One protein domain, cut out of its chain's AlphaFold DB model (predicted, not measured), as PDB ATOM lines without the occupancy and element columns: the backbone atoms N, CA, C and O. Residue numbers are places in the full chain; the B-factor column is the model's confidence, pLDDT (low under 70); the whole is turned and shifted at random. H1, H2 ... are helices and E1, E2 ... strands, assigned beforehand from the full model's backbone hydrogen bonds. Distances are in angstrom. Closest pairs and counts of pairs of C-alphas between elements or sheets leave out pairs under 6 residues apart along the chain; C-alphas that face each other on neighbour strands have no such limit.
ATOM      1  N   PRO A  33     202.653 150.006 255.775       77.69
ATOM      2  CA  PRO A  33     202.641 150.725 257.041       77.69
ATOM      3  C   PRO A  33     203.964 151.485 257.162       77.69
ATOM      4  O   PRO A  33     204.947 150.974 257.696       77.69
ATOM      5  N   ASN A  34     203.993 152.699 256.609       81.81
ATOM      6  CA  ASN A  34     205.155 153.585 256.598       81.81
ATOM      7  C   ASN A  34     205.500 154.058 258.021       81.81
ATOM      8  O   ASN A  34     205.151 155.164 258.428       81.81
ATOM      9  N   SER A  35     206.142 153.178 258.783       85.19
ATOM     10  CA  SER A  35     206.542 153.378 260.169       85.19
ATOM     11  C   SER A  35     208.057 153.239 260.295       85.19
ATOM     12  O   SER A  35     208.680 152.382 259.666       85.19
ATOM     13  N   ALA A  36     208.659 154.130 261.076       84.06
ATOM     14  CA  ALA A  36     210.092 154.195 261.267       84.06
ATOM     15  C   ALA A  36     210.575 152.979 262.050       84.06
ATOM     16  O   ALA A  36     209.979 152.556 263.041       84.06
ATOM     17  N   ILE A  37     211.714 152.462 261.613       84.88
ATOM     18  CA  ILE A  37     212.405 151.345 262.235       84.88
ATOM     19  C   ILE A  37     213.779 151.817 262.697       84.88
ATOM     20  O   ILE A  37     214.555 152.372 261.925       84.88
ATOM     21  N   PHE A  38     214.087 151.567 263.965       84.62
ATOM     22  CA  PHE A  38     215.356 151.966 264.588       84.62
ATOM     23  C   PHE A  38     216.313 150.779 264.774       84.62
ATOM     24  O   PHE A  38     217.292 150.846 265.512       84.62
ATOM     25  N   TYR A  39     216.020 149.660 264.109       85.44
ATOM     26  CA  TYR A  39     216.770 148.416 264.227       85.44
ATOM     27  C   TYR A  39     217.840 148.309 263.133       85.44
ATOM     28  O   TYR A  39     217.666 148.797 262.018       85.44
ATOM     29  N   LYS A  40     218.945 147.605 263.418       85.81
ATOM     30  CA  LYS A  40     219.960 147.292 262.394       85.81
ATOM     31  C   LYS A  40     219.358 146.393 261.311       85.81
ATOM     32  O   LYS A  40     218.622 145.467 261.639       85.81
ATOM     33  N   LYS A  41     219.776 146.578 260.050       83.94
ATOM     34  CA  LYS A  41     219.238 145.859 258.876       83.94
ATOM     35  C   LYS A  41     219.152 144.336 259.044       83.94
ATOM     36  O   LYS A  41     218.151 143.737 258.681       83.94
ATOM     37  N   ARG A  42     220.156 143.726 259.681       87.25
ATOM     38  CA  ARG A  42     220.219 142.277 259.966       87.25
ATOM     39  C   ARG A  42     219.123 141.738 260.897       87.25
ATOM     40  O   ARG A  42     218.924 140.535 260.948       87.25
ATOM     41  N   PHE A  43     218.464 142.605 261.662       89.38
ATOM     42  CA  PHE A  43     217.386 142.227 262.578       89.38
ATOM     43  C   PHE A  43     216.008 142.602 262.046       89.38
ATOM     44  O   PHE A  43     215.024 142.411 262.757       89.38
ATOM     45  N   ILE A  44     215.930 143.145 260.833       88.25
ATOM     46  CA  ILE A  44     214.666 143.477 260.196       88.25
ATOM     47  C   ILE A  44     214.114 142.221 259.529       88.25
ATOM     48  O   ILE A  44     214.828 141.502 258.832       88.25
ATOM     49  N   MET A  45     212.826 141.988 259.724       87.62
ATOM     50  CA  MET A  45     212.043 141.006 258.994       87.62
ATOM     51  C   MET A  45     210.877 141.698 258.290       87.62
ATOM     52  O   MET A  45     210.397 142.740 258.741       87.62
ATOM     53  N   LEU A  46     210.383 141.082 257.222       86.12
ATOM     54  CA  LEU A  46     209.219 141.558 256.489       86.12
ATOM     55  C   LEU A  46     208.014 140.668 256.800       86.12
ATOM     56  O   LEU A  46     208.107 139.441 256.768       86.12
ATOM     57  N   THR A  47     206.886 141.292 257.119       83.06
ATOM     58  CA  THR A  47     205.612 140.614 257.381       83.06
ATOM     59  C   THR A  47     204.503 141.240 256.540       83.06
ATOM     60  O   THR A  47     204.505 142.461 256.369       83.06
ATOM     61  N   PRO A  48     203.535 140.454 256.034       79.00
ATOM     62  CA  PRO A  48     202.438 141.010 255.242       79.00
ATOM     63  C   PRO A  48     201.519 141.957 256.029       79.00
ATOM     64  O   PRO A  48     200.882 142.817 255.437       79.00
ATOM     65  N   GLU A  49     201.408 141.788 257.351       79.38
ATOM     66  CA  GLU A  49     200.483 142.561 258.190       79.38
ATOM     67  C   GLU A  49     201.140 143.777 258.847       79.38
ATOM     68  O   GLU A  49     200.514 144.830 258.937       79.38
ATOM     69  N   LEU A  50     202.379 143.631 259.332       81.19
ATOM     70  CA  LEU A  50     203.072 144.668 260.107       81.19
ATOM     71  C   LEU A  50     204.096 145.442 259.266       81.19
ATOM     72  O   LEU A  50     204.661 146.419 259.745       81.19
ATOM     73  N   GLY A  51     204.358 145.017 258.024       84.69
ATOM     74  CA  GLY A  51     205.452 145.553 257.222       84.69
ATOM     75  C   GLY A  51     206.805 145.151 257.799       84.69
ATOM     76  O   GLY A  51     207.041 143.969 258.077       84.69
ATOM     77  N   LEU A  52     207.700 146.125 257.953       86.88
ATOM     78  CA  LEU A  52     209.030 145.910 258.513       86.88
ATOM     79  C   LEU A  52     208.961 145.847 260.036       86.88
ATOM     80  O   LEU A  52     208.572 146.800 260.702       86.88
ATOM     81  N   ALA A  53     209.385 144.719 260.586       88.25
ATOM     82  CA  ALA A  53     209.356 144.445 262.012       88.25
ATOM     83  C   ALA A  53     210.716 143.942 262.501       88.25
ATOM     84  O   ALA A  53     211.568 143.526 261.718       88.25
ATOM     85  N   HIS A  54     210.924 143.955 263.815       90.50
ATOM     86  CA  HIS A  54     212.081 143.297 264.407       90.50
ATOM     87  C   HIS A  54     211.907 141.770 264.346       90.50
ATOM     88  O   HIS A  54     210.837 141.256 264.658       90.50
ATOM     89  N   SER A  55     212.967 141.040 264.005       88.94
ATOM     90  CA  SER A  55     213.013 139.568 263.891       88.94
ATOM     91  C   SER A  55     212.496 138.822 265.128       88.94
ATOM     92  O   SER A  55     211.894 137.759 265.005       88.94
ATOM     93  N   TYR A  56     212.648 139.410 266.318       89.19
ATOM     94  CA  TYR A  56     212.073 138.887 267.565       89.19
ATOM     95  C   TYR A  56     210.556 138.651 267.479       89.19
ATOM     96  O   TYR A  56     210.049 137.716 268.091       89.19
ATOM     97  N   ASN A  57     209.834 139.425 266.666       86.62
ATOM     98  CA  ASN A  57     208.393 139.263 266.490       86.62
ATOM     99  C   ASN A  57     208.009 137.892 265.900       86.62
ATOM    100  O   ASN A  57     206.881 137.459 266.115       86.62
ATOM    101  N   GLN A  58     208.927 137.172 265.233       81.56
ATOM    102  CA  GLN A  58     208.695 135.772 264.828       81.56
ATOM    103  C   GLN A  58     208.601 134.821 266.023       81.56
ATOM    104  O   GLN A  58     207.888 133.826 265.962       81.56
ATOM    105  N   GLN A  59     209.324 135.122 267.102       86.31
ATOM    106  CA  GLN A  59     209.364 134.293 268.307       86.31
ATOM    107  C   GLN A  59     208.153 134.555 269.213       86.31
ATOM    108  O   GLN A  59     207.779 133.717 270.035       86.31
ATOM    109  N   VAL A  60     207.491 135.704 269.045       88.75
ATOM    110  CA  VAL A  60     206.278 136.062 269.785       88.75
ATOM    111  C   VAL A  60     205.075 135.348 269.167       88.75
ATOM    112  O   VAL A  60     204.317 135.911 268.377       88.75
ATOM    113  N   LYS A  61     204.879 134.086 269.563       83.25
ATOM    114  CA  LYS A  61     203.800 133.220 269.057       83.25
ATOM    115  C   LYS A  61     202.412 133.887 269.051       83.25
ATOM    116  O   LYS A  61     201.760 133.813 268.014       83.25
ATOM    117  N   PRO A  62     201.957 134.595 270.110       86.00
ATOM    118  CA  PRO A  62     200.645 135.249 270.091       86.00
ATOM    119  C   PRO A  62     200.485 136.281 268.966       86.00
ATOM    120  O   PRO A  62     199.425 136.352 268.347       86.00
ATOM    121  N   LEU A  63     201.539 137.051 268.682       84.31
ATOM    122  CA  LEU A  63     201.540 138.064 267.629       84.31
ATOM    123  C   LEU A  63     201.474 137.406 266.250       84.31
ATOM    124  O   LEU A  63     200.631 137.767 265.433       84.31
ATOM    125  N   TYR A  64     202.325 136.408 266.011       79.44
ATOM    126  CA  TYR A  64     202.363 135.703 264.734       79.44
ATOM    127  C   TYR A  64     201.050 134.960 264.450       79.44
ATOM    128  O   TYR A  64     200.467 135.141 263.382       79.44
ATOM    129  N   THR A  65     200.520 134.218 265.430       79.06
ATOM    130  CA  THR A  65     199.222 133.537 265.311       79.06
ATOM    131  C   THR A  65     198.092 134.530 265.049       79.06
ATOM    132  O   THR A  65     197.210 134.248 264.243       79.06
ATOM    133  N   PHE A  66     198.115 135.710 265.679       80.75
ATOM    134  CA  PHE A  66     197.145 136.766 265.393       80.75
ATOM    135  C   PHE A  66     197.248 137.259 263.942       80.75
ATOM    136  O   PHE A  66     196.230 137.299 263.250       80.75
ATOM    137  N   CYS A  67     198.450 137.592 263.465       80.00
ATOM    138  CA  CYS A  67     198.677 138.066 262.098       80.00
ATOM    139  C   CYS A  67     198.260 137.026 261.044       80.00
ATOM    140  O   CYS A  67     197.495 137.352 260.136       80.00
ATOM    141  N   GLU A  68     198.686 135.768 261.189       76.19
ATOM    142  CA  GLU A  68     198.295 134.680 260.279       76.19
ATOM    143  C   GLU A  68     196.784 134.457 260.263       76.19
ATOM    144  O   GLU A  68     196.168 134.340 259.201       76.19
ATOM    145  N   LYS A  69     196.161 134.477 261.441       73.06
ATOM    146  CA  LYS A  69     194.717 134.350 261.568       73.06
ATOM    147  C   LYS A  69     194.004 135.470 260.814       73.06
ATOM    148  O   LYS A  69     193.129 135.188 260.003       73.06
ATOM    149  N   GLN A  70     194.396 136.731 260.995       73.19
ATOM    150  CA  GLN A  70     193.773 137.837 260.256       73.19
ATOM    151  C   GLN A  70     193.963 137.721 258.734       73.19
ATOM    152  O   GLN A  70     193.048 138.059 257.985       73.19
ATOM    153  N   ARG A  71     195.091 137.169 258.271       71.69
ATOM    154  CA  ARG A  71     195.385 136.970 256.841       71.69
ATOM    155  C   ARG A  71     194.400 136.043 256.136       71.69
ATOM    156  O   ARG A  71     194.060 136.259 254.977       71.69
ATOM    157  N   HIS A  72     193.978 134.972 256.802       64.00
ATOM    158  CA  HIS A  72     193.160 133.917 256.191       64.00
ATOM    159  C   HIS A  72     191.655 134.096 256.441       64.00
ATOM    160  O   HIS A  72     190.819 133.471 255.782       64.00
ATOM    161  N   LEU A  73     191.282 134.979 257.366       58.81
ATOM    162  CA  LEU A  73     189.902 135.233 257.763       58.81
ATOM    163  C   LEU A  73     189.199 136.252 256.847       58.81
ATOM    164  O   LEU A  73     188.809 137.325 257.292       58.81
ATOM    165  N   LYS A  74     188.928 135.886 255.583       53.25
ATOM    166  CA  LYS A  74     188.036 136.680 254.698       53.25
ATOM    167  C   LYS A  74     186.630 136.895 255.283       53.25
ATOM    168  O   LYS A  74     185.994 137.898 254.986       53.25
ATOM    169  N   ASN A  75     186.144 135.946 256.094       48.81
ATOM    170  CA  ASN A  75     184.707 135.767 256.355       48.81
ATOM    171  C   ASN A  75     184.318 135.648 257.847       48.81
ATOM    172  O   ASN A  75     183.210 135.199 258.143       48.81
ATOM    173  N   ARG A  76     185.186 136.000 258.807       51.25
ATOM    174  CA  ARG A  76     184.766 136.132 260.221       51.25
ATOM    175  C   ARG A  76     184.424 137.588 260.527       51.25
ATOM    176  O   ARG A  76     184.870 138.488 259.821       51.25
ATOM    177  N   LYS A  77     183.614 137.807 261.574       53.19
ATOM    178  CA  LYS A  77     183.293 139.148 262.081       53.19
ATOM    179  C   LYS A  77     184.564 140.009 262.102       53.19
ATOM    180  O   LYS A  77     185.556 139.546 262.671       53.19
ATOM    181  N   PRO A  78     184.537 141.220 261.522       57.03
ATOM    182  CA  PRO A  78     185.685 142.113 261.577       57.03
ATOM    183  C   PRO A  78     186.083 142.313 263.038       57.03
ATOM    184  O   PRO A  78     185.206 142.380 263.912       57.03
ATOM    185  N   LEU A  79     187.392 142.389 263.301       66.12
ATOM    186  CA  LEU A  79     187.907 142.794 264.607       66.12
ATOM    187  C   LEU A  79     187.147 144.045 265.038       66.12
ATOM    188  O   LEU A  79     187.240 145.099 264.410       66.12
ATOM    189  N   THR A  80     186.310 143.895 266.061       69.94
ATOM    190  CA  THR A  80     185.443 144.978 266.504       69.94
ATOM    191  C   THR A  80     186.256 145.818 267.469       69.94
ATOM    192  O   THR A  80     186.293 145.558 268.668       69.94
ATOM    193  N   ILE A  81     186.981 146.785 266.916       77.31
ATOM    194  CA  ILE A  81     187.675 147.797 267.704       77.31
ATOM    195  C   ILE A  81     186.620 148.800 268.169       77.31
ATOM    196  O   ILE A  81     185.790 149.255 267.378       77.31
ATOM    197  N   LEU A  82     186.628 149.118 269.464       88.31
ATOM    198  CA  LEU A  82     185.704 150.086 270.044       88.31
ATOM    199  C   LEU A  82     185.823 151.429 269.291       88.31
ATOM    200  O   LEU A  82     186.948 151.892 269.095       88.31
ATOM    201  N   PRO A  83     184.719 152.095 268.894       87.19
ATOM    202  CA  PRO A  83     184.792 153.315 268.081       87.19
ATOM    203  C   PRO A  83     185.654 154.425 268.699       87.19
ATOM    204  O   PRO A  83     186.368 155.131 267.987       87.19
ATOM    205  N   SER A  84     185.642 154.546 270.030       90.38
ATOM    206  CA  SER A  84     186.484 155.495 270.767       90.38
ATOM    207  C   SER A  84     187.977 155.192 270.623       90.38
ATOM    208  O   SER A  84     188.772 156.117 270.445       90.38
ATOM    209  N   LEU A  85     188.354 153.911 270.644       90.00
ATOM    210  CA  LEU A  85     189.724 153.460 270.431       90.00
ATOM    211  C   LEU A  85     190.142 153.653 268.970       90.00
ATOM    212  O   LEU A  85     191.229 154.160 268.723       90.00
ATOM    213  N   THR A  86     189.273 153.340 268.006       87.12
ATOM    214  CA  THR A  86     189.536 153.576 266.575       87.12
ATOM    215  C   THR A  86     189.854 155.043 266.301       87.12
ATOM    216  O   THR A  86     190.844 155.334 265.635       87.12
ATOM    217  N   ARG A  87     189.068 155.972 266.863       88.56
ATOM    218  CA  ARG A  87     189.321 157.414 266.723       88.56
ATOM    219  C   ARG A  87     190.695 157.799 267.276       88.56
ATOM    220  O   ARG A  87     191.451 158.493 266.609       88.56
ATOM    221  N   LYS A  88     191.049 157.298 268.464       91.69
ATOM    222  CA  LYS A  88     192.355 157.570 269.087       91.69
ATOM    223  C   LYS A  88     193.526 156.959 268.315       91.69
ATOM    224  O   LYS A  88     194.565 157.595 268.196       91.69
ATOM    225  N   LEU A  89     193.356 155.767 267.749       87.88
ATOM    226  CA  LEU A  89     194.368 155.132 266.902       87.88
ATOM    227  C   LEU A  89     194.558 155.871 265.571       87.88
ATOM    228  O   LEU A  89     195.676 155.935 265.079       87.88
ATOM    229  N   GLN A  90     193.504 156.463 265.001       85.50
ATOM    230  CA  GLN A  90     193.608 157.291 263.790       85.50
ATOM    231  C   GLN A  90     194.347 158.616 264.031       85.50
ATOM    232  O   GLN A  90     194.954 159.155 263.107       85.50
ATOM    233  N   GLU A  91     194.316 159.134 265.262       90.62
ATOM    234  CA  GLU A  91     195.094 160.310 265.673       90.62
ATOM    235  C   GLU A  91     196.595 159.988 265.830       90.62
ATOM    236  O   GLU A  91     197.429 160.890 265.718       90.62
ATOM    237  N   MET A  92     196.961 158.720 266.058       87.81
ATOM    238  CA  MET A  92     198.360 158.307 266.177       87.81
ATOM    239  C   MET A  92     199.069 158.363 264.822       87.81
ATOM    240  O   MET A  92     198.662 157.730 263.849       87.81
ATOM    241  N   LYS A  93     200.186 159.090 264.776       85.31
ATOM    242  CA  LYS A  93     201.071 159.156 263.612       85.31
ATOM    243  C   LYS A  93     202.422 158.560 263.971       85.31
ATOM    244  O   LYS A  93     203.079 159.023 264.899       85.31
ATOM    245  N   PHE A  94     202.834 157.546 263.221       86.44
ATOM    246  CA  PHE A  94     204.192 157.025 263.300       86.44
ATOM    247  C   PHE A  94     205.135 157.923 262.500       86.44
ATOM    248  O   PHE A  94     204.741 158.520 261.496       86.44
ATOM    249  N   LEU A  95     206.388 158.003 262.942       87.81
ATOM    250  CA  LEU A  95     207.451 158.585 262.129       87.81
ATOM    251  C   LEU A  95     207.583 157.765 260.835       87.81
ATOM    252  O   LEU A  95     207.494 156.542 260.917       87.81
ATOM    253  N   PRO A  96     207.771 158.384 259.660       84.88
ATOM    254  CA  PRO A  96     207.942 157.648 258.412       84.88
ATOM    255  C   PRO A  96     209.311 156.960 258.356       84.88
ATOM    256  O   PRO A  96     210.286 157.433 258.944       84.88
ATOM    257  N   ALA A  97     209.397 155.849 257.624       83.31
ATOM    258  CA  ALA A  97     210.671 155.199 257.347       83.31
ATOM    259  C   ALA A  97     211.565 156.109 256.487       83.31
ATOM    260  O   ALA A  97     211.092 156.776 255.567       83.31
ATOM    261  N   SER A  98     212.867 156.133 256.782       79.75
ATOM    262  CA  SER A  98     213.833 156.994 256.090       79.75
ATOM    263  C   SER A  98     214.177 156.512 254.677       79.75
ATOM    264  O   SER A  98     214.477 157.321 253.804       79.75
ATOM    265  N   ASP A  99     214.147 155.198 254.450       83.06
ATOM    266  CA  ASP A  99     214.524 154.574 253.183       83.06
ATOM    267  C   ASP A  99     213.277 154.215 252.362       83.06
ATOM    268  O   ASP A  99     212.444 153.402 252.770       83.06
ATOM    269  N   LYS A 100     213.160 154.826 251.178       79.69
ATOM    270  CA  LYS A 100     212.052 154.599 250.240       79.69
ATOM    271  C   LYS A 100     212.110 153.222 249.567       79.69
ATOM    272  O   LYS A 100     211.091 152.750 249.072       79.69
ATOM    273  N   SER A 101     213.263 152.544 249.570       83.69
ATOM    274  CA  SER A 101     213.411 151.200 248.990       83.69
ATOM    275  C   SER A 101     212.587 150.136 249.726       83.69
ATOM    276  O   SER A 101     212.240 149.101 249.153       83.69
ATOM    277  N   PHE A 102     212.224 150.403 250.982       85.69
ATOM    278  CA  PHE A 102     211.411 149.519 251.807       85.69
ATOM    279  C   PHE A 102     209.984 149.333 251.301       85.69
ATOM    280  O   PHE A 102     209.438 148.237 251.420       85.69
ATOM    281  N   GLU A 103     209.398 150.365 250.698       85.38
ATOM    282  CA  GLU A 103     208.072 150.257 250.094       85.38
ATOM    283  C   GLU A 103     208.104 149.290 248.905       85.38
ATOM    284  O   GLU A 103     207.284 148.375 248.836       85.38
ATOM    285  N   SER A 104     209.117 149.404 248.038       86.19
ATOM    286  CA  SER A 104     209.306 148.485 246.909       86.19
ATOM    287  C   SER A 104     209.475 147.037 247.382       86.19
ATOM    288  O   SER A 104     208.756 146.153 246.920       86.19
ATOM    289  N   GLN A 105     210.355 146.794 248.363       86.94
ATOM    290  CA  GLN A 105     210.567 145.457 248.939       86.94
ATOM    291  C   GLN A 105     209.283 144.878 249.550       86.94
ATOM    292  O   GLN A 105     208.974 143.702 249.365       86.94
ATOM    293  N   TYR A 106     208.505 145.706 250.258       87.00
ATOM    294  CA  TYR A 106     207.217 145.300 250.811       87.00
ATOM    295  C   TYR A 106     206.226 144.902 249.714       87.00
ATOM    296  O   TYR A 106     205.587 143.855 249.822       87.00
ATOM    297  N   THR A 107     206.113 145.690 248.642       85.38
ATOM    298  CA  THR A 107     205.188 145.384 247.539       85.38
ATOM    299  C   THR A 107     205.551 144.096 246.801       85.38
ATOM    300  O   THR A 107     204.669 143.273 246.557       85.38
ATOM    301  N   GLU A 108     206.836 143.870 246.524       87.25
ATOM    302  CA  GLU A 108     207.331 142.645 245.884       87.25
ATOM    303  C   GLU A 108     207.051 141.413 246.754       87.25
ATOM    304  O   GLU A 108     206.503 140.404 246.300       87.25
ATOM    305  N   PHE A 109     207.330 141.527 248.053       86.19
ATOM    306  CA  PHE A 109     207.018 140.484 249.016       86.19
ATOM    307  C   PHE A 109     205.517 140.196 249.076       86.19
ATOM    308  O   PHE A 109     205.122 139.031 249.043       86.19
ATOM    309  N   LEU A 110     204.662 141.220 249.103       82.56
ATOM    310  CA  LEU A 110     203.216 141.017 249.073       82.56
ATOM    311  C   LEU A 110     202.746 140.310 247.800       82.56
ATOM    312  O   LEU A 110     201.877 139.442 247.891       82.56
ATOM    313  N   GLU A 111     203.298 140.643 246.633       82.88
ATOM    314  CA  GLU A 111     202.968 139.928 245.397       82.88
ATOM    315  C   GLU A 111     203.357 138.448 245.501       82.88
ATOM    316  O   GLU A 111     202.525 137.592 245.196       82.88
ATOM    317  N   SER A 112     204.525 138.124 246.066       81.19
ATOM    318  CA  SER A 112     204.933 136.728 246.305       81.19
ATOM    319  C   SER A 112     203.974 135.956 247.233       81.19
ATOM    320  O   SER A 112     203.783 134.742 247.093       81.19
ATOM    321  N   PHE A 113     203.328 136.652 248.174       76.75
ATOM    322  CA  PHE A 113     202.303 136.081 249.051       76.75
ATOM    323  C   PHE A 113     200.952 135.930 248.344       76.75
ATOM    324  O   PHE A 113     200.223 134.971 248.613       76.75
ATOM    325  N   LYS A 114     200.616 136.840 247.423       78.69
ATOM    326  CA  LYS A 114     199.384 136.775 246.623       78.69
ATOM    327  C   LYS A 114     199.393 135.646 245.597       78.69
ATOM    328  O   LYS A 114     198.304 135.197 245.245       78.69
ATOM    329  N   ILE A 115     200.566 135.161 245.172       81.50
ATOM    330  CA  ILE A 115     200.699 134.022 244.240       81.50
ATOM    331  C   ILE A 115     199.832 132.839 244.690       81.50
ATOM    332  O   ILE A 115     199.066 132.317 243.891       81.50
ATOM    333  N   LEU A 116     199.846 132.493 245.985       81.25
ATOM    334  CA  LEU A 116     199.036 131.390 246.523       81.25
ATOM    335  C   LEU A 116     197.542 131.538 246.196       81.25
ATOM    336  O   LEU A 116     196.891 130.572 245.826       81.25
ATOM    337  N   TYR A 117     196.998 132.749 246.327       80.88
ATOM    338  CA  TYR A 117     195.575 133.016 246.112       80.88
ATOM    339  C   TYR A 117     195.187 133.109 244.633       80.88
ATOM    340  O   TYR A 117     193.998 133.186 244.331       80.88
ATOM    341  N   ARG A 118     196.172 133.147 243.731       83.62
ATOM    342  CA  ARG A 118     195.981 133.082 242.278       83.62
ATOM    343  C   ARG A 118     196.196 131.666 241.738       83.62
ATOM    344  O   ARG A 118     195.802 131.395 240.612       83.62
ATOM    345  N   GLU A 119     196.790 130.781 242.537       87.75
ATOM    346  CA  GLU A 119     197.129 129.427 242.123       87.75
ATOM    347  C   GLU A 119     195.858 128.603 241.828       87.75
ATOM    348  O   GLU A 119     195.018 128.443 242.724       87.75
TER     349      GLU A 119
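AT A GLANCE: This is residues 33 to 119 of the 305 residues of the protein "DNA_pack_N domain-containing protein" of Salmonella enterica (UniProt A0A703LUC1). Picture a wide, open loop of chain: a small hairpin, E1 and E2, with the long helix H4 packing on it through residues 102 to 110, while H2 and H3 lie out on the loop, well away from each other. E2 runs straight into the short H1, which leads by a corner to H2; H3 touches no helix, and residues 72 to 77, 82 to 88 and 114 to 119 stick out. The printed part has 87 residues with two named strands and four named helices, in the order E1 E2 H1 H2 H3 H4; the two strands are antiparallel and the class is mostly helix. It is only just loose, close to compact, with a radius of gyration of the C-alphas of 14.7 A and spans of 39 by 36 by 24 A.

HOW THE PARTS SIT: Go along from Pro 33 to E1, residues 44 to 47, which forms a hairpin with E2, residues 51 to 54. Their directions stand at 138 degrees, and you will find N 45 and O 53 within hydrogen-bond range at 2.8 A, as are N 51 and O 47 at 3.0 A. H1, residues 55 to 58, follows E2 by a tight link; its closest C-alphas to E1 are those of Met 45 and Ser 55, 5.2 A apart. H2, residues 61 to 72, and H1 only just touch, and only at the corner, with 3 pairs of C-alphas within 8 A; H2 uses residues 63 to 64 alone, and the closest C-alphas are those of Gln 58 and Tyr 64, 6.3 A apart. H3, residues 83 to 91, is apart from H2. Look last at H4, residues 101 to 118: its closest C-alphas to E2 are those of Gly 51 and Tyr 106, 6.7 A apart, and to E1 those of Leu 46 and Tyr 106, 7.1 A apart. H4 is apart from H2 and from H3. Every O i to N i+4 pair is within hydrogen-bond range in H2 and H3, and 12 of 14 in H4; H1 is too short for such a pair, but its one O i to N i+3 pair is within range.

IN THESE COORDINATES: Find C-alpha 44 at (214.666, 143.477, 260.196), where E1 begins; E1 is 9.9 A long and E2 10.0 A. H1 measures 5.8 A, H2 16.7 A and H3 12.7 A, the last beginning at C-alpha 83, (184.792, 153.315, 268.081). H4 runs 26.0 A to C-alpha 118 at (195.981, 133.082, 242.278).

THE WHOLE: The two C-alphas farthest apart are those of Ser 84 and Glu 119, 40.2 A. The printed part has no cut, and no link is long. Look at residues 72 to 80 for pLDDT under 70; the mean of the printed part is 81.5.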